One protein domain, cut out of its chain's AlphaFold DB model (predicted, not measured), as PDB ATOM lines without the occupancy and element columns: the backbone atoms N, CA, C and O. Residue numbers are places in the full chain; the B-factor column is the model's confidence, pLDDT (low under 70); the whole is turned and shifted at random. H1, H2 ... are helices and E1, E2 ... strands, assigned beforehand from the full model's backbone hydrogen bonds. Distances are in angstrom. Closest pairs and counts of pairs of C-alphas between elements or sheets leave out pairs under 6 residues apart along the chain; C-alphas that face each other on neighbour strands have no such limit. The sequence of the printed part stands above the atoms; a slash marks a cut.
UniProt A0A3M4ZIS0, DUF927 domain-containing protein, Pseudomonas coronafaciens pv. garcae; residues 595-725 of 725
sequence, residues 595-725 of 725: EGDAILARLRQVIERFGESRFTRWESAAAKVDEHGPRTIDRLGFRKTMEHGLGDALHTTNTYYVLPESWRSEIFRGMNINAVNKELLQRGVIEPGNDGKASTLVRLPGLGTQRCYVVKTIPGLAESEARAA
ATOM      1  N   GLU A 595      53.712  33.230  -3.784       64.56
ATOM      2  CA  GLU A 595      53.001  34.516  -3.724       64.56
ATOM      3  C   GLU A 595      51.782  34.507  -4.653       64.56
ATOM      4  O   GLU A 595      50.711  34.961  -4.256       64.56
ATOM      5  N   GLY A 596      51.903  33.926  -5.849       71.38
ATOM      6  CA  GLY A 596      50.797  33.897  -6.795       71.38
ATOM      7  C   GLY A 596      49.673  32.931  -6.430       71.38
ATOM      8  O   GLY A 596      48.502  33.240  -6.653       71.38
ATOM      9  N   ASP A 597      50.000  31.799  -5.807       73.00
ATOM     10  CA  ASP A 597      48.992  30.832  -5.360       73.00
ATOM     11  C   ASP A 597      48.223  31.354  -4.141       73.00
ATOM     12  O   ASP A 597      46.996  31.241  -4.091       73.00
ATOM     13  N   ALA A 598      48.906  32.030  -3.210       74.69
ATOM     14  CA  ALA A 598      48.268  32.722  -2.092       74.69
ATOM     15  C   ALA A 598      47.350  33.863  -2.570       74.69
ATOM     16  O   ALA A 598      46.245  34.028  -2.043       74.69
ATOM     17  N   ILE A 599      47.763  34.611  -3.602       83.88
ATOM     18  CA  ILE A 599      46.933  35.637  -4.250       83.88
ATOM     19  C   ILE A 599      45.639  35.019  -4.804       83.88
ATOM     20  O   ILE A 599      44.550  35.540  -4.549       83.88
ATOM     21  N   LEU A 600      45.729  33.890  -5.514       85.75
ATOM     22  CA  LEU A 600      44.548  33.196  -6.035       85.75
ATOM     23  C   LEU A 600      43.653  32.641  -4.932       85.75
ATOM     24  O   LEU A 600      42.437  32.814  -4.998       85.75
ATOM     25  N   ALA A 601      44.230  31.989  -3.922       83.75
ATOM     26  CA  ALA A 601      43.479  31.435  -2.802       83.75
ATOM     27  C   ALA A 601      42.711  32.536  -2.057       83.75
ATOM     28  O   ALA A 601      41.532  32.366  -1.742       83.75
ATOM     29  N   ARG A 602      43.342  33.701  -1.855       86.25
ATOM     30  CA  ARG A 602      42.706  34.870  -1.244       86.25
ATOM     31  C   ARG A 602      41.538  35.389  -2.077       86.25
ATOM     32  O   ARG A 602      40.464  35.626  -1.525       86.25
ATOM     33  N   LEU A 603      41.729  35.550  -3.388       91.44
ATOM     34  CA  LEU A 603      40.664  35.998  -4.285       91.44
ATOM     35  C   LEU A 603      39.496  35.005  -4.303       91.44
ATOM     36  O   LEU A 603      38.347  35.416  -4.158       91.44
ATOM     37  N   ARG A 604      39.793  33.704  -4.407       88.81
ATOM     38  CA  ARG A 604      38.798  32.625  -4.378       88.81
ATOM     39  C   ARG A 604      37.974  32.666  -3.095       88.81
ATOM     40  O   ARG A 604      36.755  32.735  -3.175       88.81
ATOM     41  N   GLN A 605      38.628  32.739  -1.936       88.06
ATOM     42  CA  GLN A 605      37.957  32.806  -0.637       88.06
ATOM     43  C   GLN A 605      36.994  34.001  -0.540       88.06
ATOM     44  O   GLN A 605      35.902  33.882   0.017       88.06
ATOM     45  N   VAL A 606      37.383  35.165  -1.075       90.75
ATOM     46  CA  VAL A 606      36.504  36.343  -1.101       90.75
ATOM     47  C   VAL A 606      35.287  36.096  -1.985       90.75
ATOM     48  O   VAL A 606      34.177  36.422  -1.569       90.75
ATOM     49  N   ILE A 607      35.460  35.522  -3.177       90.38
ATOM     50  CA  ILE A 607      34.331  35.273  -4.077       90.38
ATOM     51  C   ILE A 607      33.413  34.164  -3.548       90.38
ATOM     52  O   ILE A 607      32.202  34.345  -3.562       90.38
ATOM     53  N   GLU A 608      33.944  33.070  -3.008       87.06
ATOM     54  CA  GLU A 608      33.134  31.999  -2.406       87.06
ATOM     55  C   GLU A 608      32.305  32.512  -1.224       87.06
ATOM     56  O   GLU A 608      31.126  32.192  -1.090       87.06
ATOM     57  N   ARG A 609      32.900  33.357  -0.374       87.50
ATOM     58  CA  ARG A 609      32.231  33.863   0.828       87.50
ATOM     59  C   ARG A 609      31.285  35.031   0.554       87.50
ATOM     60  O   ARG A 609      30.280  35.179   1.247       87.50
ATOM     61  N   PHE A 610      31.628  35.901  -0.393       90.50
ATOM     62  CA  PHE A 610      30.965  37.197  -0.571       90.50
ATOM     63  C   PHE A 610      30.420  37.445  -1.980       90.50
ATOM     64  O   PHE A 610      29.796  38.483  -2.205       90.50
ATOM     65  N   GLY A 611      30.626  36.521  -2.920       85.88
ATOM     66  CA  GLY A 611      30.292  36.669  -4.339       85.88
ATOM     67  C   GLY A 611      28.813  36.932  -4.627       85.88
ATOM     68  O   GLY A 611      28.492  37.511  -5.661       85.88
ATOM     69  N   GLU A 612      27.914  36.550  -3.719       84.75
ATOM     70  CA  GLU A 612      26.472  36.801  -3.845       84.75
ATOM     71  C   GLU A 612      25.978  37.973  -2.991       84.75
ATOM     72  O   GLU A 612      24.993  38.618  -3.336       84.75
ATOM     73  N   SER A 613      26.653  38.250  -1.872       87.88
ATOM     74  CA  SER A 613      26.159  39.152  -0.825       87.88
ATOM     75  C   SER A 613      26.765  40.551  -0.884       87.88
ATOM     76  O   SER A 613      26.076  41.523  -0.581       87.88
ATOM     77  N   ARG A 614      28.037  40.677  -1.295       92.06
ATOM     78  CA  ARG A 614      28.761  41.962  -1.361       92.06
ATOM     79  C   ARG A 614      28.964  42.477  -2.791       92.06
ATOM     80  O   ARG A 614      29.659  43.475  -2.984       92.06
ATOM     81  N   PHE A 615      28.346  41.846  -3.790       91.19
ATOM     82  CA  PHE A 615      28.358  42.303  -5.182       91.19
ATOM     83  C   PHE A 615      26.942  42.618  -5.665       91.19
ATOM     84  O   PHE A 615      26.065  41.762  -5.638       91.19
ATOM     85  N   THR A 616      26.714  43.845  -6.136       89.69
ATOM     86  CA  THR A 616      25.410  44.234  -6.693       89.69
ATOM     87  C   THR A 616      25.178  43.531  -8.030       89.69
ATOM     88  O   THR A 616      26.045  43.575  -8.908       89.69
ATOM     89  N   ARG A 617      24.013  42.890  -8.191       84.81
ATOM     90  CA  ARG A 617      23.637  42.198  -9.431       84.81
ATOM     91  C   ARG A 617      23.454  43.180 -10.586       84.81
ATOM     92  O   ARG A 617      22.855  44.244 -10.434       84.81
ATOM     93  N   TRP A 618      23.986  42.798 -11.739       81.50
ATOM     94  CA  TRP A 618      23.908  43.535 -12.992       81.50
ATOM     95  C   TRP A 618      23.348  42.609 -14.083       81.50
ATOM     96  O   TRP A 618      24.089  41.815 -14.659       81.50
ATOM     97  N   GLU A 619      22.040  42.709 -14.348       65.38
ATOM     98  CA  GLU A 619      21.292  41.728 -15.160       65.38
ATOM     99  C   GLU A 619      21.080  42.111 -16.640       65.38
ATOM    100  O   GLU A 619      20.617  41.286 -17.418       65.38
ATOM    101  N   SER A 620      21.432  43.326 -17.092       60.72
ATOM    102  CA  SER A 620      21.177  43.734 -18.492       60.72
ATOM    103  C   SER A 620      22.353  44.436 -19.183       60.72
ATOM    104  O   SER A 620      23.257  44.973 -18.540       60.72
ATOM    105  N   ALA A 621      22.334  44.470 -20.522       53.44
ATOM    106  CA  ALA A 621      23.306  45.206 -21.339       53.44
ATOM    107  C   ALA A 621      23.294  46.726 -21.071       53.44
ATOM    108  O   ALA A 621      24.311  47.395 -21.252       53.44
ATOM    109  N   ALA A 622      22.170  47.266 -20.587       54.66
ATOM    110  CA  ALA A 622      22.103  48.620 -20.057       54.66
ATOM    111  C   ALA A 622      22.611  48.635 -18.605       54.66
ATOM    112  O   ALA A 622      22.305  47.741 -17.819       54.66
ATOM    113  N   ALA A 623      23.368  49.668 -18.225       58.28
ATOM    114  CA  ALA A 623      23.877  49.853 -16.863       58.28
ATOM    115  C   ALA A 623      22.751  50.252 -15.877       58.28
ATOM    116  O   ALA A 623      22.762  51.347 -15.312       58.28
ATOM    117  N   LYS A 624      21.756  49.377 -15.709       58.53
ATOM    118  CA  LYS A 624      20.654  49.486 -14.751       58.53
ATOM    119  C   LYS A 624      20.843  48.440 -13.655       58.53
ATOM    120  O   LYS A 624      21.233  47.308 -13.940       58.53
ATOM    121  N   VAL A 625      20.637  48.864 -12.411       58.19
ATOM    122  CA  VAL A 625      20.618  47.979 -11.241       58.19
ATOM    123  C   VAL A 625      19.276  47.250 -11.242       58.19
ATOM    124  O   VAL A 625      18.283  47.828 -11.675       58.19
ATOM    125  N   ASP A 626      19.247  46.007 -10.771       61.62
ATOM    126  CA  ASP A 626      17.985  45.336 -10.464       61.62
ATOM    127  C   ASP A 626      17.256  46.096  -9.338       61.62
ATOM    128  O   ASP A 626      17.698  46.109  -8.188       61.62
ATOM    129  N   GLU A 627      16.161  46.773  -9.685       57.22
ATOM    130  CA  GLU A 627      15.344  47.558  -8.751       57.22
ATOM    131  C   GLU A 627      14.505  46.678  -7.804       57.22
ATOM    132  O   GLU A 627      13.996  47.185  -6.805       57.22
ATOM    133  N   HIS A 628      14.399  45.371  -8.074       59.97
ATOM    134  CA  HIS A 628      13.665  44.402  -7.253       59.97
ATOM    135  C   HIS A 628      14.591  43.566  -6.347       59.97
ATOM    136  O   HIS A 628      14.110  42.767  -5.541       59.97
ATOM    137  N   GLY A 629      15.909  43.768  -6.436       61.25
ATOM    138  CA  GLY A 629      16.909  43.055  -5.648       61.25
ATOM    139  C   GLY A 629      17.148  43.654  -4.248       61.25
ATOM    140  O   GLY A 629      16.988  44.861  -4.031       61.25
ATOM    141  N   PRO A 630      17.581  42.844  -3.261       65.69
ATOM    142  CA  PRO A 630      17.972  43.344  -1.945       65.69
ATOM    143  C   PRO A 630      19.188  44.282  -2.033       65.69
ATOM    144  O   PRO A 630      20.112  44.072  -2.823       65.69
ATOM    145  N   ARG A 631      19.224  45.324  -1.185       76.38
ATOM    146  CA  ARG A 631      20.361  46.260  -1.125       76.38
ATOM    147  C   ARG A 631      21.644  45.526  -0.730       76.38
ATOM    148  O   ARG A 631      21.688  44.851   0.293       76.38
ATOM    149  N   THR A 632      22.709  45.724  -1.503       83.81
ATOM    150  CA  THR A 632      24.043  45.188  -1.198       83.81
ATOM    151  C   THR A 632      24.681  45.969  -0.045       83.81
ATOM    152  O   THR A 632      25.008  47.148  -0.206       83.81
ATOM    153  N   ILE A 633      24.869  45.321   1.105       84.50
ATOM    154  CA  ILE A 633      25.561  45.884   2.277       84.50
ATOM    155  C   ILE A 633      27.073  45.665   2.113       84.50
ATOM    156  O   ILE A 633      27.494  44.658   1.545       84.50
ATOM    157  N   ASP A 634      27.884  46.632   2.558       87.75
ATOM    158  CA  ASP A 634      29.350  46.610   2.456       87.75
ATOM    159  C   ASP A 634      29.848  46.257   1.043       87.75
ATOM    160  O   ASP A 634      30.677  45.379   0.845       87.75
ATOM    161  N   ARG A 635      29.308  46.893   0.006       91.19
ATOM    162  CA  ARG A 635      29.573  46.508  -1.389       91.19
ATOM    163  C   ARG A 635      31.068  46.529  -1.763       91.19
ATOM    164  O   ARG A 635      31.707  47.572  -1.688       91.19
ATOM    165  N   LEU A 636      31.570  45.409  -2.291       92.88
ATOM    166  CA  LEU A 636      32.899  45.268  -2.911       92.88
ATOM    167  C   LEU A 636      32.896  45.642  -4.403       92.88
ATOM    168  O   LEU A 636      33.920  46.051  -4.958       92.88
ATOM    169  N   GLY A 637      31.754  45.478  -5.075       93.19
ATOM    170  CA  GLY A 637      31.658  45.684  -6.516       93.19
ATOM    171  C   GLY A 637      30.323  45.265  -7.129       93.19
ATOM    172  O   GLY A 637      29.286  45.284  -6.465       93.19
ATOM    173  N   PHE A 638      30.364  44.878  -8.405       92.38
ATOM    174  CA  PHE A 638      29.211  44.419  -9.186       92.38
ATOM    175  C   PHE A 638      29.460  43.024  -9.757       92.38
ATOM    176  O   PHE A 638      30.593  42.695 -10.104       92.38
ATOM    177  N   ARG A 639      28.408  42.215  -9.885       91.06
ATOM    178  CA  ARG A 639      28.446  40.902 -10.539       91.06
ATOM    179  C   ARG A 639      27.549  40.944 -11.765       91.06
ATOM    180  O   ARG A 639      26.352  41.187 -11.633       91.06
ATOM    181  N   LYS A 640      28.127  40.706 -12.940       87.88
ATOM    182  CA  LYS A 640      27.388  40.545 -14.191       87.88
ATOM    183  C   LYS A 640      27.294  39.066 -14.520       87.88
ATOM    184  O   LYS A 640      28.321  38.396 -14.594       87.88
ATOM    185  N   THR A 641      26.078  38.593 -14.732       83.81
ATOM    186  CA  THR A 641      25.791  37.197 -15.050       83.81
ATOM    187  C   THR A 641      25.351  37.133 -16.511       83.81
ATOM    188  O   THR A 641      24.495  37.912 -16.924       83.81
ATOM    189  N   MET A 642      25.990  36.283 -17.315       79.19
ATOM    190  CA  MET A 642      25.607  36.043 -18.709       79.19
ATOM    191  C   MET A 642      25.229  34.582 -18.901       79.19
ATOM    192  O   MET A 642      25.984  33.696 -18.501       79.19
ATOM    193  N   GLU A 643      24.086  34.356 -19.536       77.12
ATOM    194  CA  GLU A 643      23.594  33.039 -19.926       77.12
ATOM    195  C   GLU A 643      24.006  32.727 -21.367       77.12
ATOM    196  O   GLU A 643      23.829  33.546 -22.270       77.12
ATOM    197  N   HIS A 644      24.547  31.533 -21.573       73.31
ATOM    198  CA  HIS A 644      24.907  30.971 -22.867       73.31
ATOM    199  C   HIS A 644      24.047  29.729 -23.094       73.31
ATOM    200  O   HIS A 644      24.032  28.827 -22.257       73.31
ATOM    201  N   GLY A 645      23.322  29.683 -24.210       61.06
ATOM    202  CA  GLY A 645      22.576  28.492 -24.615       61.06
ATOM    203  C   GLY A 645      23.421  27.606 -25.527       61.06
ATOM    204  O   GLY A 645      23.923  28.088 -26.544       61.06
ATOM    205  N   LEU A 646      23.550  26.320 -25.190       51.19
ATOM    206  CA  LEU A 646      24.127  25.298 -26.066       51.19
ATOM    207  C   LEU A 646      23.165  24.095 -26.129       51.19
ATOM    208  O   LEU A 646      23.204  23.197 -25.295       51.19
ATOM    209  N   GLY A 647      22.250  24.095 -27.104       67.00
ATOM    210  CA  GLY A 647      21.168  23.098 -27.162       67.00
ATOM    211  C   GLY A 647      20.158  23.278 -26.018       67.00
ATOM    212  O   GLY A 647      19.731  24.402 -25.766       67.00
ATOM    213  N   ASP A 648      19.797  22.191 -25.325       61.72
ATOM    214  CA  ASP A 648      18.889  22.206 -24.158       61.72
ATOM    215  C   ASP A 648      19.592  22.596 -22.836       61.72
ATOM    216  O   ASP A 648      18.948  22.671 -21.787       61.72
ATOM    217  N   ALA A 649      20.907  22.849 -22.857       55.62
ATOM    218  CA  ALA A 649      21.680  23.250 -21.685       55.62
ATOM    219  C   ALA A 649      21.887  24.776 -21.632       55.62
ATOM    220  O   ALA A 649      22.316  25.410 -22.601       55.62
ATOM    221  N   LEU A 650      21.594  25.359 -20.468       67.06
ATOM    222  CA  LEU A 650      21.879  26.752 -20.118       67.06
ATOM    223  C   LEU A 650      23.136  26.797 -19.246       67.06
ATOM    224  O   LEU A 650      23.145  26.256 -18.139       67.06
ATOM    225  N   HIS A 651      24.178  27.476 -19.721       68.56
ATOM    226  CA  HIS A 651      25.403  27.721 -18.962       68.56
ATOM    227  C   HIS A 651      25.484  29.178 -18.545       68.56
ATOM    228  O   HIS A 651      25.291  30.082 -19.353       68.56
ATOM    229  N   THR A 652      25.803  29.428 -17.280       72.19
ATOM    230  CA  THR A 652      25.922  30.784 -16.749       72.19
ATOM    231  C   THR A 652      27.380  31.121 -16.490       72.19
ATOM    232  O   THR A 652      28.104  30.333 -15.902       72.19
ATOM    233  N   THR A 653      27.809  32.313 -16.893       79.25
ATOM    234  CA  THR A 653      29.148  32.843 -16.600       79.25
ATOM    235  C   THR A 653      29.028  34.105 -15.761       79.25
ATOM    236  O   THR A 653      28.232  34.998 -16.063       79.25
ATOM    237  N   ASN A 654      29.822  34.192 -14.693       86.69
ATOM    238  CA  ASN A 654      29.819  35.327 -13.775       86.69
ATOM    239  C   ASN A 654      31.099  36.152 -13.929       86.69
ATOM    240  O   ASN A 654      32.203  35.643 -13.776       86.69
ATOM    241  N   THR A 655      30.954  37.451 -14.185       90.88
ATOM    242  CA  THR A 655      32.062  38.414 -14.195       90.88
ATOM    243  C   THR A 655      31.935  39.364 -13.010       90.88
ATOM    244  O   THR A 655      30.892  40.003 -12.833       90.88
ATOM    245  N   TYR A 656      33.001  39.499 -12.223       93.12
ATOM    246  CA  TYR A 656      33.030  40.374 -11.049       93.12
ATOM    247  C   TYR A 656      33.814  41.654 -11.345       93.12
ATOM    248  O   TYR A 656      34.964  41.613 -11.769       93.12
ATOM    249  N   TYR A 657      33.195  42.802 -11.087       94.12
ATOM    250  CA  TYR A 657      33.763  44.136 -11.263       94.12
ATOM    251  C   TYR A 657      34.051  44.716  -9.887       94.12
ATOM    252  O   TYR A 657      33.142  45.210  -9.217       94.12
ATOM    253  N   VAL A 658      35.303  44.635  -9.447       95.44
ATOM    254  CA  VAL A 658      35.701  45.044  -8.098       95.44
ATOM    255  C   VAL A 658      36.195  46.486  -8.086       95.44
ATOM    256  O   VAL A 658      36.981  46.892  -8.948       95.44
ATOM    257  N   LEU A 659      35.752  47.265  -7.096       95.38
ATOM    258  CA  LEU A 659      36.171  48.655  -6.930       95.38
ATOM    259  C   LEU A 659      37.621  48.759  -6.415       95.38
ATOM    260  O   LEU A 659      38.063  47.893  -5.656       95.38
ATOM    261  N   PRO A 660      38.377  49.817  -6.776       93.62
ATOM    262  CA  PRO A 660      39.817  49.859  -6.527       93.62
ATOM    263  C   PRO A 660      40.196  49.935  -5.050       93.62
ATOM    264  O   PRO A 660      41.203  49.352  -4.653       93.62
ATOM    265  N   GLU A 661      39.394  50.637  -4.248       93.19
ATOM    266  CA  GLU A 661      39.639  50.760  -2.813       93.19
ATOM    267  C   GLU A 661      39.444  49.403  -2.132       93.19
ATOM    268  O   GLU A 661      40.396  48.870  -1.575       93.19
ATOM    269  N   SER A 662      38.285  48.761  -2.313       93.25
ATOM    270  CA  SER A 662      38.016  47.412  -1.795       93.25
ATOM    271  C   SER A 662      39.040  46.371  -2.266       93.25
ATOM    272  O   SER A 662      39.437  45.500  -1.492       93.25
ATOM    273  N   TRP A 663      39.525  46.476  -3.508       94.25
ATOM    274  CA  TRP A 663      40.599  45.618  -4.022       94.25
ATOM    275  C   TRP A 663      41.872  45.722  -3.170       94.25
ATOM    276  O   TRP A 663      42.451  44.701  -2.798       94.25
ATOM    277  N   ARG A 664      42.284  46.945  -2.813       89.62
ATOM    278  CA  ARG A 664      43.515  47.204  -2.054       89.62
ATOM    279  C   ARG A 664      43.355  47.044  -0.542       89.62
ATOM    280  O   ARG A 664      44.227  46.453   0.090       89.62
ATOM    281  N   SER A 665      42.323  47.631   0.053       86.00
ATOM    282  CA  SER A 665      42.198  47.759   1.511       86.00
ATOM    283  C   SER A 665      41.410  46.631   2.171       86.00
ATOM    284  O   SER A 665      41.529  46.461   3.385       86.00
ATOM    285  N   GLU A 666      40.698  45.801   1.399       89.94
ATOM    286  CA  GLU A 666      39.939  44.661   1.930       89.94
ATOM    287  C   GLU A 666      40.388  43.313   1.357       89.94
ATOM    288  O   GLU A 666      40.820  42.433   2.111       89.94
ATOM    289  N   ILE A 667      40.308  43.135   0.033       90.44
ATOM    290  CA  ILE A 667      40.578  41.838  -0.610       90.44
ATOM    291  C   ILE A 667      42.052  41.474  -0.451       90.44
ATOM    292  O   ILE A 667      42.370  40.429   0.118       90.44
ATOM    293  N   PHE A 668      42.944  42.370  -0.869       86.81
ATOM    294  CA  PHE A 668      44.395  42.179  -0.810       86.81
ATOM    295  C   PHE A 668      45.063  43.062   0.248       86.81
ATOM    296  O   PHE A 668      46.195  43.522   0.076       86.81
ATOM    297  N   ARG A 669      44.363  43.301   1.363       83.31
ATOM    298  CA  ARG A 669      44.895  44.066   2.494       83.31
ATOM    299  C   ARG A 669      46.233  43.478   2.951       83.31
ATOM    300  O   ARG A 669      46.323  42.287   3.218       83.31
ATOM    301  N   GLY A 670      47.253  44.330   3.063       66.00
ATOM    302  CA  GLY A 670      48.599  43.929   3.488       66.00
ATOM    303  C   GLY A 670      49.487  43.365   2.371       66.00
ATOM    304  O   GLY A 670      50.675  43.167   2.603       66.00
ATOM    305  N   MET A 671      48.963  43.175   1.154       76.75
ATOM    306  CA  MET A 671      49.736  42.685   0.007       76.75
ATOM    307  C   MET A 671      50.215  43.823  -0.907       76.75
ATOM    308  O   MET A 671      49.631  44.909  -0.971       76.75
ATOM    309  N   ASN A 672      51.285  43.566  -1.668       72.19
ATOM    310  CA  ASN A 672      51.753  44.490  -2.697       72.19
ATOM    311  C   ASN A 672      50.843  44.417  -3.935       72.19
ATOM    312  O   ASN A 672      50.929  43.486  -4.732       72.19
ATOM    313  N   ILE A 673      50.008  45.439  -4.124       84.00
ATOM    314  CA  ILE A 673      49.004  45.480  -5.200       84.00
ATOM    315  C   ILE A 673      49.614  45.416  -6.603       84.00
ATOM    316  O   ILE A 673      49.002  44.849  -7.502       84.00
ATOM    317  N   ASN A 674      50.828  45.929  -6.813       76.56
ATOM    318  CA  ASN A 674      51.473  45.826  -8.124       76.56
ATOM    319  C   ASN A 674      51.857  44.374  -8.444       76.56
ATOM    320  O   ASN A 674      51.677  43.938  -9.580       76.56
ATOM    321  N   ALA A 675      52.340  43.624  -7.448       69.25
ATOM    322  CA  ALA A 675      52.655  42.204  -7.598       69.25
ATOM    323  C   ALA A 675      51.383  41.367  -7.810       69.25
ATOM    324  O   ALA A 675      51.324  40.589  -8.757       69.25
ATOM    325  N   VAL A 676      50.338  41.619  -7.010       82.69
ATOM    326  CA  VAL A 676      49.002  41.009  -7.155       82.69
ATOM    327  C   VAL A 676      48.466  41.186  -8.574       82.69
ATOM    328  O   VAL A 676      48.102  40.223  -9.243       82.69
ATOM    329  N   ASN A 677      48.451  42.429  -9.048       90.00
ATOM    330  CA  ASN A 677      47.920  42.781 -10.357       90.00
ATOM    331  C   ASN A 677      48.709  42.124 -11.494       90.00
ATOM    332  O   ASN A 677      48.111  41.626 -12.445       90.00
ATOM    333  N   LYS A 678      50.044  42.109 -11.393       83.00
ATOM    334  CA  LYS A 678      50.913  41.459 -12.378       83.00
ATOM    335  C   LYS A 678      50.639  39.956 -12.451       83.00
ATOM    336  O   LYS A 678      50.497  39.427 -13.549       83.00
ATOM    337  N   GLU A 679      50.529  39.297 -11.302       83.75
ATOM    338  CA  GLU A 679      50.277  37.859 -11.229       83.75
ATOM    339  C   GLU A 679      48.904  37.490 -11.805       83.75
ATOM    340  O   GLU A 679      48.791  36.591 -12.636       83.75
ATOM    341  N   LEU A 680      47.848  38.204 -11.403       88.75
ATOM    342  CA  LEU A 680      46.486  37.921 -11.862       88.75
ATOM    343  C   LEU A 680      46.310  38.177 -13.365       88.75
ATOM    344  O   LEU A 680      45.562  37.447 -14.014       88.75
ATOM    345  N   LEU A 681      47.013  39.172 -13.923       88.62
ATOM    346  CA  LEU A 681      47.098  39.384 -15.370       88.62
ATOM    347  C   LEU A 681      47.828  38.231 -16.063       88.62
ATOM    348  O   LEU A 681      47.330  37.699 -17.051       88.62
ATOM    349  N   GLN A 682      48.986  37.818 -15.535       84.19
ATOM    350  CA  GLN A 682      49.783  36.726 -16.099       84.19
ATOM    351  C   GLN A 682      49.011  35.400 -16.125       84.19
ATOM    352  O   GLN A 682      49.168  34.618 -17.059       84.19
ATOM    353  N   ARG A 683      48.154  35.161 -15.126       82.81
ATOM    354  CA  ARG A 683      47.286  33.975 -15.038       82.81
ATOM    355  C   ARG A 683      45.941  34.121 -15.760       82.81
ATOM    356  O   ARG A 683      45.140  33.194 -15.712       82.81
ATOM    357  N   GLY A 684      45.664  35.266 -16.389       87.38
ATOM    358  CA  GLY A 684      44.411  35.516 -17.113       87.38
ATOM    359  C   GLY A 684      43.157  35.590 -16.232       87.38
ATOM    360  O   GLY A 684      42.045  35.441 -16.728       87.38
ATOM    361  N   VAL A 685      43.312  35.811 -14.924       90.62
ATOM    362  CA  VAL A 685      42.197  35.866 -13.959       90.62
ATOM    363  C   VAL A 685      41.459  37.200 -14.049       90.62
ATOM    364  O   VAL A 685      40.233  37.249 -13.903       90.62
ATOM    365  N   ILE A 686      42.206  38.278 -14.313       92.44
ATOM    366  CA  ILE A 686      41.659  39.613 -14.557       92.44
ATOM    367  C   ILE A 686      41.867  40.055 -16.002       92.44
ATOM    368  O   ILE A 686      42.899  39.780 -16.610       92.44
ATOM    369  N   GLU A 687      40.883  40.767 -16.542       90.94
ATOM    370  CA  GLU A 687      40.954  41.345 -17.880       90.94
ATOM    371  C   GLU A 687      41.808  42.627 -17.876       90.94
ATOM    372  O   GLU A 687      41.529  43.542 -17.089       90.94
ATOM    373  N   PRO A 688      42.832  42.733 -18.746       90.62
ATOM    374  CA  PRO A 688      43.590  43.967 -18.904       90.62
ATOM    375  C   PRO A 688      42.726  45.073 -19.518       90.62
ATOM    376  O   PRO A 688      41.924  44.840 -20.419       90.62
ATOM    377  N   GLY A 689      42.930  46.309 -19.065       88.00
ATOM    378  CA  GLY A 689      42.394  47.489 -19.733       88.00
ATOM    379  C   GLY A 689      43.059  47.739 -21.089       88.00
ATOM    380  O   GLY A 689      44.125  47.203 -21.386       88.00
ATOM    381  N   ASN A 690      42.465  48.624 -21.892       82.31
ATOM    382  CA  ASN A 690      42.992  48.995 -23.216       82.31
ATOM    383  C   ASN A 690      44.413  49.591 -23.169       82.31
ATOM    384  O   ASN A 690      45.111  49.594 -24.177       82.31
ATOM    385  N   ASP A 691      44.843  50.106 -22.011       82.62
ATOM    386  CA  ASP A 691      46.195  50.618 -21.762       82.62
ATOM    387  C   ASP A 691      47.149  49.559 -21.169       82.62
ATOM    388  O   ASP A 691      48.226  49.900 -20.680       82.62
ATOM    389  N   GLY A 692      46.747  48.284 -21.169       81.75
ATOM    390  CA  GLY A 692      47.509  47.160 -20.620       81.75
ATOM    391  C   GLY A 692      47.554  47.112 -19.090       81.75
ATOM    392  O   GLY A 692      48.231  46.253 -18.524       81.75
ATOM    393  N   LYS A 693      46.861  48.019 -18.386       88.69
ATOM    394  CA  LYS A 693      46.833  48.032 -16.918       88.69
ATOM    395  C   LYS A 693      45.812  47.040 -16.371       88.69
ATOM    396  O   LYS A 693      44.823  46.712 -17.012       88.69
ATOM    397  N   ALA A 694      46.017  46.632 -15.123       89.44
ATOM    398  CA  ALA A 694      45.154  45.674 -14.430       89.44
ATOM    399  C   ALA A 694      43.731  46.182 -14.127       89.44
ATOM    400  O   ALA A 694      42.836  45.381 -13.882       89.44
ATOM    401  N   SER A 695      43.517  47.501 -14.113       91.94
ATOM    402  CA  SER A 695      42.198  48.109 -13.906       91.94
ATOM    403  C   SER A 695      41.719  48.788 -15.184       91.94
ATOM    404  O   SER A 695      42.495  49.535 -15.784       91.94
ATOM    405  N   THR A 696      40.439  48.660 -15.515       93.12
ATOM    406  CA  THR A 696      39.822  49.273 -16.700       93.12
ATOM    407  C   THR A 696      38.664  50.204 -16.328       93.12
ATOM    408  O   THR A 696      38.105  50.102 -15.234       93.12
ATOM    409  N   LEU A 697      38.326  51.156 -17.203       92.00
ATOM    410  CA  LEU A 697      37.179  52.052 -17.018       92.00
ATOM    411  C   LEU A 697      35.903  51.360 -17.503       92.00
ATOM    412  O   LEU A 697      35.779  51.038 -18.682       92.00
ATOM    413  N   VAL A 698      34.939  51.174 -16.602       90.00
ATOM    414  CA  VAL A 698      33.652  50.527 -16.881       90.00
ATOM    415  C   VAL A 698      32.520  51.439 -16.434       90.00
ATOM    416  O   VAL A 698      32.565  52.022 -15.350       90.00
ATOM    417  N   ARG A 699      31.474  51.567 -17.255       88.19
ATOM    418  CA  ARG A 699      30.242  52.257 -16.861       88.19
ATOM    419  C   ARG A 699      29.402  51.336 -15.979       88.19
ATOM    420  O   ARG A 699      28.681  50.483 -16.486       88.19
ATOM    421  N   LEU A 700      29.517  51.516 -14.667       87.06
ATOM    422  CA  LEU A 700      28.819  50.724 -13.665       87.06
ATOM    423  C   LEU A 700      27.380  51.220 -13.443       87.06
ATOM    424  O   LEU A 700      27.134  52.436 -13.449       87.06
ATOM    425  N   PRO A 701      26.428  50.308 -13.177       82.12
ATOM    426  CA  PRO A 701      25.071  50.671 -12.790       82.12
ATOM    427  C   PRO A 701      25.036  51.586 -11.555       82.12
ATOM    428  O   PRO A 701      25.656  51.298 -10.533       82.12
ATOM    429  N   GLY A 702      24.329  52.715 -11.648       80.56
ATOM    430  CA  GLY A 702      24.133  53.658 -10.533       80.56
ATOM    431  C   GLY A 702      25.361  54.475 -10.089       80.56
ATOM    432  O   GLY A 702      25.195  55.406  -9.309       80.56
ATOM    433  N   LEU A 703      26.570  54.181 -10.585       83.00
ATOM    434  CA  LEU A 703      27.812  54.901 -10.233       83.00
ATOM    435  C   LEU A 703      28.499  55.585 -11.428       83.00
ATOM    436  O   LEU A 703      29.507  56.273 -11.251       83.00
ATOM    437  N   GLY A 704      27.977  55.398 -12.643       85.94
ATOM    438  CA  GLY A 704      28.580  55.941 -13.858       85.94
ATOM    439  C   GLY A 704      29.920  55.275 -14.187       85.94
ATOM    440  O   GLY A 704      30.152  54.118 -13.850       85.94
ATOM    441  N   THR A 705      30.797  55.983 -14.895       90.69
ATOM    442  CA  THR A 705      32.106  55.448 -15.297       90.69
ATOM    443  C   THR A 705      33.061  55.394 -14.107       90.69
ATOM    444  O   THR A 705      33.405  56.430 -13.546       90.69
ATOM    445  N   GLN A 706      33.518  54.194 -13.751       92.00
ATOM    446  CA  GLN A 706      34.439  53.938 -12.643       92.00
ATOM    447  C   GLN A 706      35.603  53.059 -13.099       92.00
ATOM    448  O   GLN A 706      35.473  52.274 -14.038       92.00
ATOM    449  N   ARG A 707      36.752  53.167 -12.424       93.00
ATOM    450  CA  ARG A 707      37.833  52.183 -12.582       93.00
ATOM    451  C   ARG A 707      37.478  50.914 -11.823       93.00
ATOM    452  O   ARG A 707      37.072  50.998 -10.668       93.00
ATOM    453  N   CYS A 708      37.677  49.757 -12.439       94.12
ATOM    454  CA  CYS A 708      37.415  48.460 -11.822       94.12
ATOM    455  C   CYS A 708      38.483  47.441 -12.196       94.12
ATOM    456  O   CYS A 708      39.064  47.509 -13.280       94.12
ATOM    457  N   TYR A 709      38.684  46.467 -11.316       95.38
ATOM    458  CA  TYR A 709      39.353  45.215 -11.647       95.38
ATOM    459  C   TYR A 709      38.288  44.221 -12.113       95.38
ATOM    460  O   TYR A 709      37.317  43.982 -11.391       95.38
ATOM    461  N   VAL A 710      38.427  43.697 -13.331       94.06
ATOM    462  CA  VAL A 710      37.426  42.824 -13.962       94.06
ATOM    463  C   VAL A 710      37.902  41.384 -13.864       94.06
ATOM    464  O   VAL A 710      38.827  40.999 -14.568       94.06
ATOM    465  N   VAL A 711      37.289  40.597 -12.985       93.12
ATOM    466  CA  VAL A 711      37.620  39.187 -12.745       93.12
ATOM    467  C   VAL A 711      36.703  38.316 -13.606       93.12
ATOM    468  O   VAL A 711      35.485  38.326 -13.400       93.12
ATOM    469  N   LYS A 712      37.276  37.592 -14.575       82.81
ATOM    470  CA  LYS A 712      36.533  36.765 -15.550       82.81
ATOM    471  C   LYS A 712      36.548  35.278 -15.235       82.81
ATOM    472  O   LYS A 712      35.548  34.603 -15.438       82.81
ATOM    473  N   THR A 713      37.685  34.772 -14.778       67.81
ATOM    474  CA  THR A 713      37.907  33.335 -14.608       67.81
ATOM    475  C   THR A 713      38.380  33.088 -13.194       67.81
ATOM    476  O   THR A 713      39.354  33.695 -12.754       67.81
ATOM    477  N   ILE A 714      37.695  32.201 -12.475       62.88
ATOM    478  CA  ILE A 714      38.080  31.818 -11.118       62.88
ATOM    479  C   ILE A 714      38.610  30.381 -11.181       62.88
ATOM    480  O   ILE A 714      37.826  29.450 -11.386       62.88
ATOM    481  N   PRO A 715      39.931  30.170 -11.035       52.50
ATOM    482  CA  PRO A 715      40.518  28.834 -11.084       52.50
ATOM    483  C   PRO A 715      39.908  27.933  -9.997       52.50
ATOM    484  O   PRO A 715      39.955  28.289  -8.816       52.50
ATOM    485  N   GLY A 716      39.343  26.786 -10.394       52.00
ATOM    486  CA  GLY A 716      38.656  25.809  -9.528       52.00
ATOM    487  C   GLY A 716      37.122  25.775  -9.661       52.00
ATOM    488  O   GLY A 716      36.534  24.725  -9.444       52.00
ATOM    489  N   LEU A 717      36.481  26.874 -10.082       50.56
ATOM    490  CA  LEU A 717      35.045  26.902 -10.440       50.56
ATOM    491  C   LEU A 717      34.833  26.660 -11.944       50.56
ATOM    492  O   LEU A 717      33.868  26.022 -12.345       50.56
ATOM    493  N   ALA A 718      35.786  27.085 -12.777       45.75
ATOM    494  CA  ALA A 718      35.707  26.913 -14.227       45.75
ATOM    495  C   ALA A 718      35.802  25.442 -14.696       45.75
ATOM    496  O   ALA A 718      35.315  25.130 -15.773       45.75
ATOM    497  N   GLU A 719      36.393  24.522 -13.918       38.97
ATOM    498  CA  GLU A 719      36.445  23.090 -14.285       38.97
ATOM    499  C   GLU A 719      35.095  22.377 -14.124       38.97
ATOM    500  O   GLU A 719      34.859  21.386 -14.813       38.97
ATOM    501  N   SER A 720      34.191  22.868 -13.263       37.97
ATOM    502  CA  SER A 720      32.817  22.354 -13.213       37.97
ATOM    503  C   SER A 720      31.958  22.946 -14.331       37.97
ATOM    504  O   SER A 720      31.151  22.229 -14.912       37.97
ATOM    505  N   GLU A 721      32.180  24.215 -14.689       39.50
ATOM    506  CA  GLU A 721      31.478  24.889 -15.790       39.50
ATOM    507  C   GLU A 721      31.929  24.372 -17.172       39.50
ATOM    508  O   GLU A 721      31.090  24.165 -18.043       39.50
ATOM    509  N   ALA A 722      33.220  24.072 -17.362       35.75
ATOM    510  CA  ALA A 722      33.773  23.537 -18.614       35.75
ATOM    511  C   ALA A 722      33.634  22.011 -18.779       35.75
ATOM    512  O   ALA A 722      33.834  21.512 -19.878       35.75
ATOM    513  N   ARG A 723      33.326  21.256 -17.712       38.06
ATOM    514  CA  ARG A 723      32.869  19.853 -17.821       38.06
ATOM    515  C   ARG A 723      31.364  19.737 -18.060       38.06
ATOM    516  O   ARG A 723      30.902  18.652 -18.400       38.06
ATOM    517  N   ALA A 724      30.613  20.805 -17.786       37.16
ATOM    518  CA  ALA A 724      29.175  20.857 -18.006       37.16
ATOM    519  C   ALA A 724      28.813  21.294 -19.437       37.16
ATOM    520  O   ALA A 724      27.759  20.881 -19.912       37.16
ATOM    521  N   ALA A 725      29.660  22.103 -20.087       35.00
ATOM    522  CA  ALA A 725      29.612  22.414 -21.523       35.00
ATOM    523  C   ALA A 725      30.316  21.328 -22.350       35.00
ATOM    524  O   ALA A 725      29.892  21.109 -23.509       35.00
TER     525      ALA A 725
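AT A GLANCE: This is residues 595 to 725 of the 725 residues of the protein "DUF927 domain-containing protein" of Pseudomonas coronafaciens pv. garcae (UniProt A0A3M4ZIS0). A strongly twisted five-stranded sheet is drawn out along one side into a long hairpin, E2 and E3, whose turn reaches far from the helices H1, H2 and H3 gathered toward the other end. H2 packs on the sheet, H1 stands about perpendicular to H2 and H3 and meets H3 near its own first end, with residues 596 to 600 alone, and the small last helix H4 only grazes the sheet beside E3. The printed part has 131 residues, with four named helices and five named strands in the order H1 E1 E2 E3 H2 H3 E4 E5 H4. The sheet is mixed, in the order E1 E2 E3 E5 E4, and the class is mixed, helices and strands. The whole is compact, with a radius of gyration of the C-alphas of 14.8 A and spans of 43 by 35 by 30 A.

IN THESE COORDINATES: Find C-alpha 595 at (53.001, 34.516, -3.724); from there H1 runs 22.4 A to residue 610. E1 follows at residues 615 to 618. Look next for E2, residues 637 to 646, 29.2 A, and E3, residues 649 to 658, 29.3 A, which begins at (21.680, 23.250, -21.685). Then come H2, residues 660 to 667, and H3, residues 673 to 682, 14.0 A. E4 is residues 696 to 700, and E5 is residues 704 to 711, 19.1 A. H4, residues 718 to 724, ends at (29.175, 20.857, -18.006).

HOW THE PARTS SIT: Begin with the hairpin E2 and E3, antiparallel, where N 642 and O 653 are 2.9 A apart, within hydrogen-bond range. Edge strand E1 is parallel to E2, with N 618 and O 639 at 2.9 A. E5 bends by 69 degrees at residue 707 and its pairing is staggered: residues 704 to 708 pair with E4, with N 698 and O 706 at 2.8 A, and residues 709 to 711 with E3, with N 711 and O 656 at 2.8 A. E4 and E5 are also a hairpin. E3, H2 H3 and E4 form a split strand-helix-strand unit, two strands running the same way with E5 between them, and its crossover is right-handed. H2 is on the sheet at a height of 8.5 A; its closest C-alphas to E5 are Pro 660 and Cys 708, 6.0 A apart. H1 touches H3 with residues 596 to 600 alone, the closest C-alphas being Gly 596 and Glu 679 at 6.0 A. H1 and H2 only just touch, with 3 pairs of C-alphas within 8 A, the closest Val 606 and Ile 667 at 6.9 A. H4 only grazes the sheet; the C-alphas of His 651 and Glu 721 are 7.4 A apart. Every O i to N i+4 pair is within hydrogen-bond range in H1, H3 and H4, and 3 of 4 in H2.

THE WHOLE: The two C-alphas farthest apart, Gly 647 and Gly 670, are 46.1 A apart. The printed part has no cut, and its long links are E1 to E2 and H3 to E4. Mean pLDDT of the printed part is 78.5; look for values under 70 at residues 619 to 630, 645 to 651 and 713 to 725, among others.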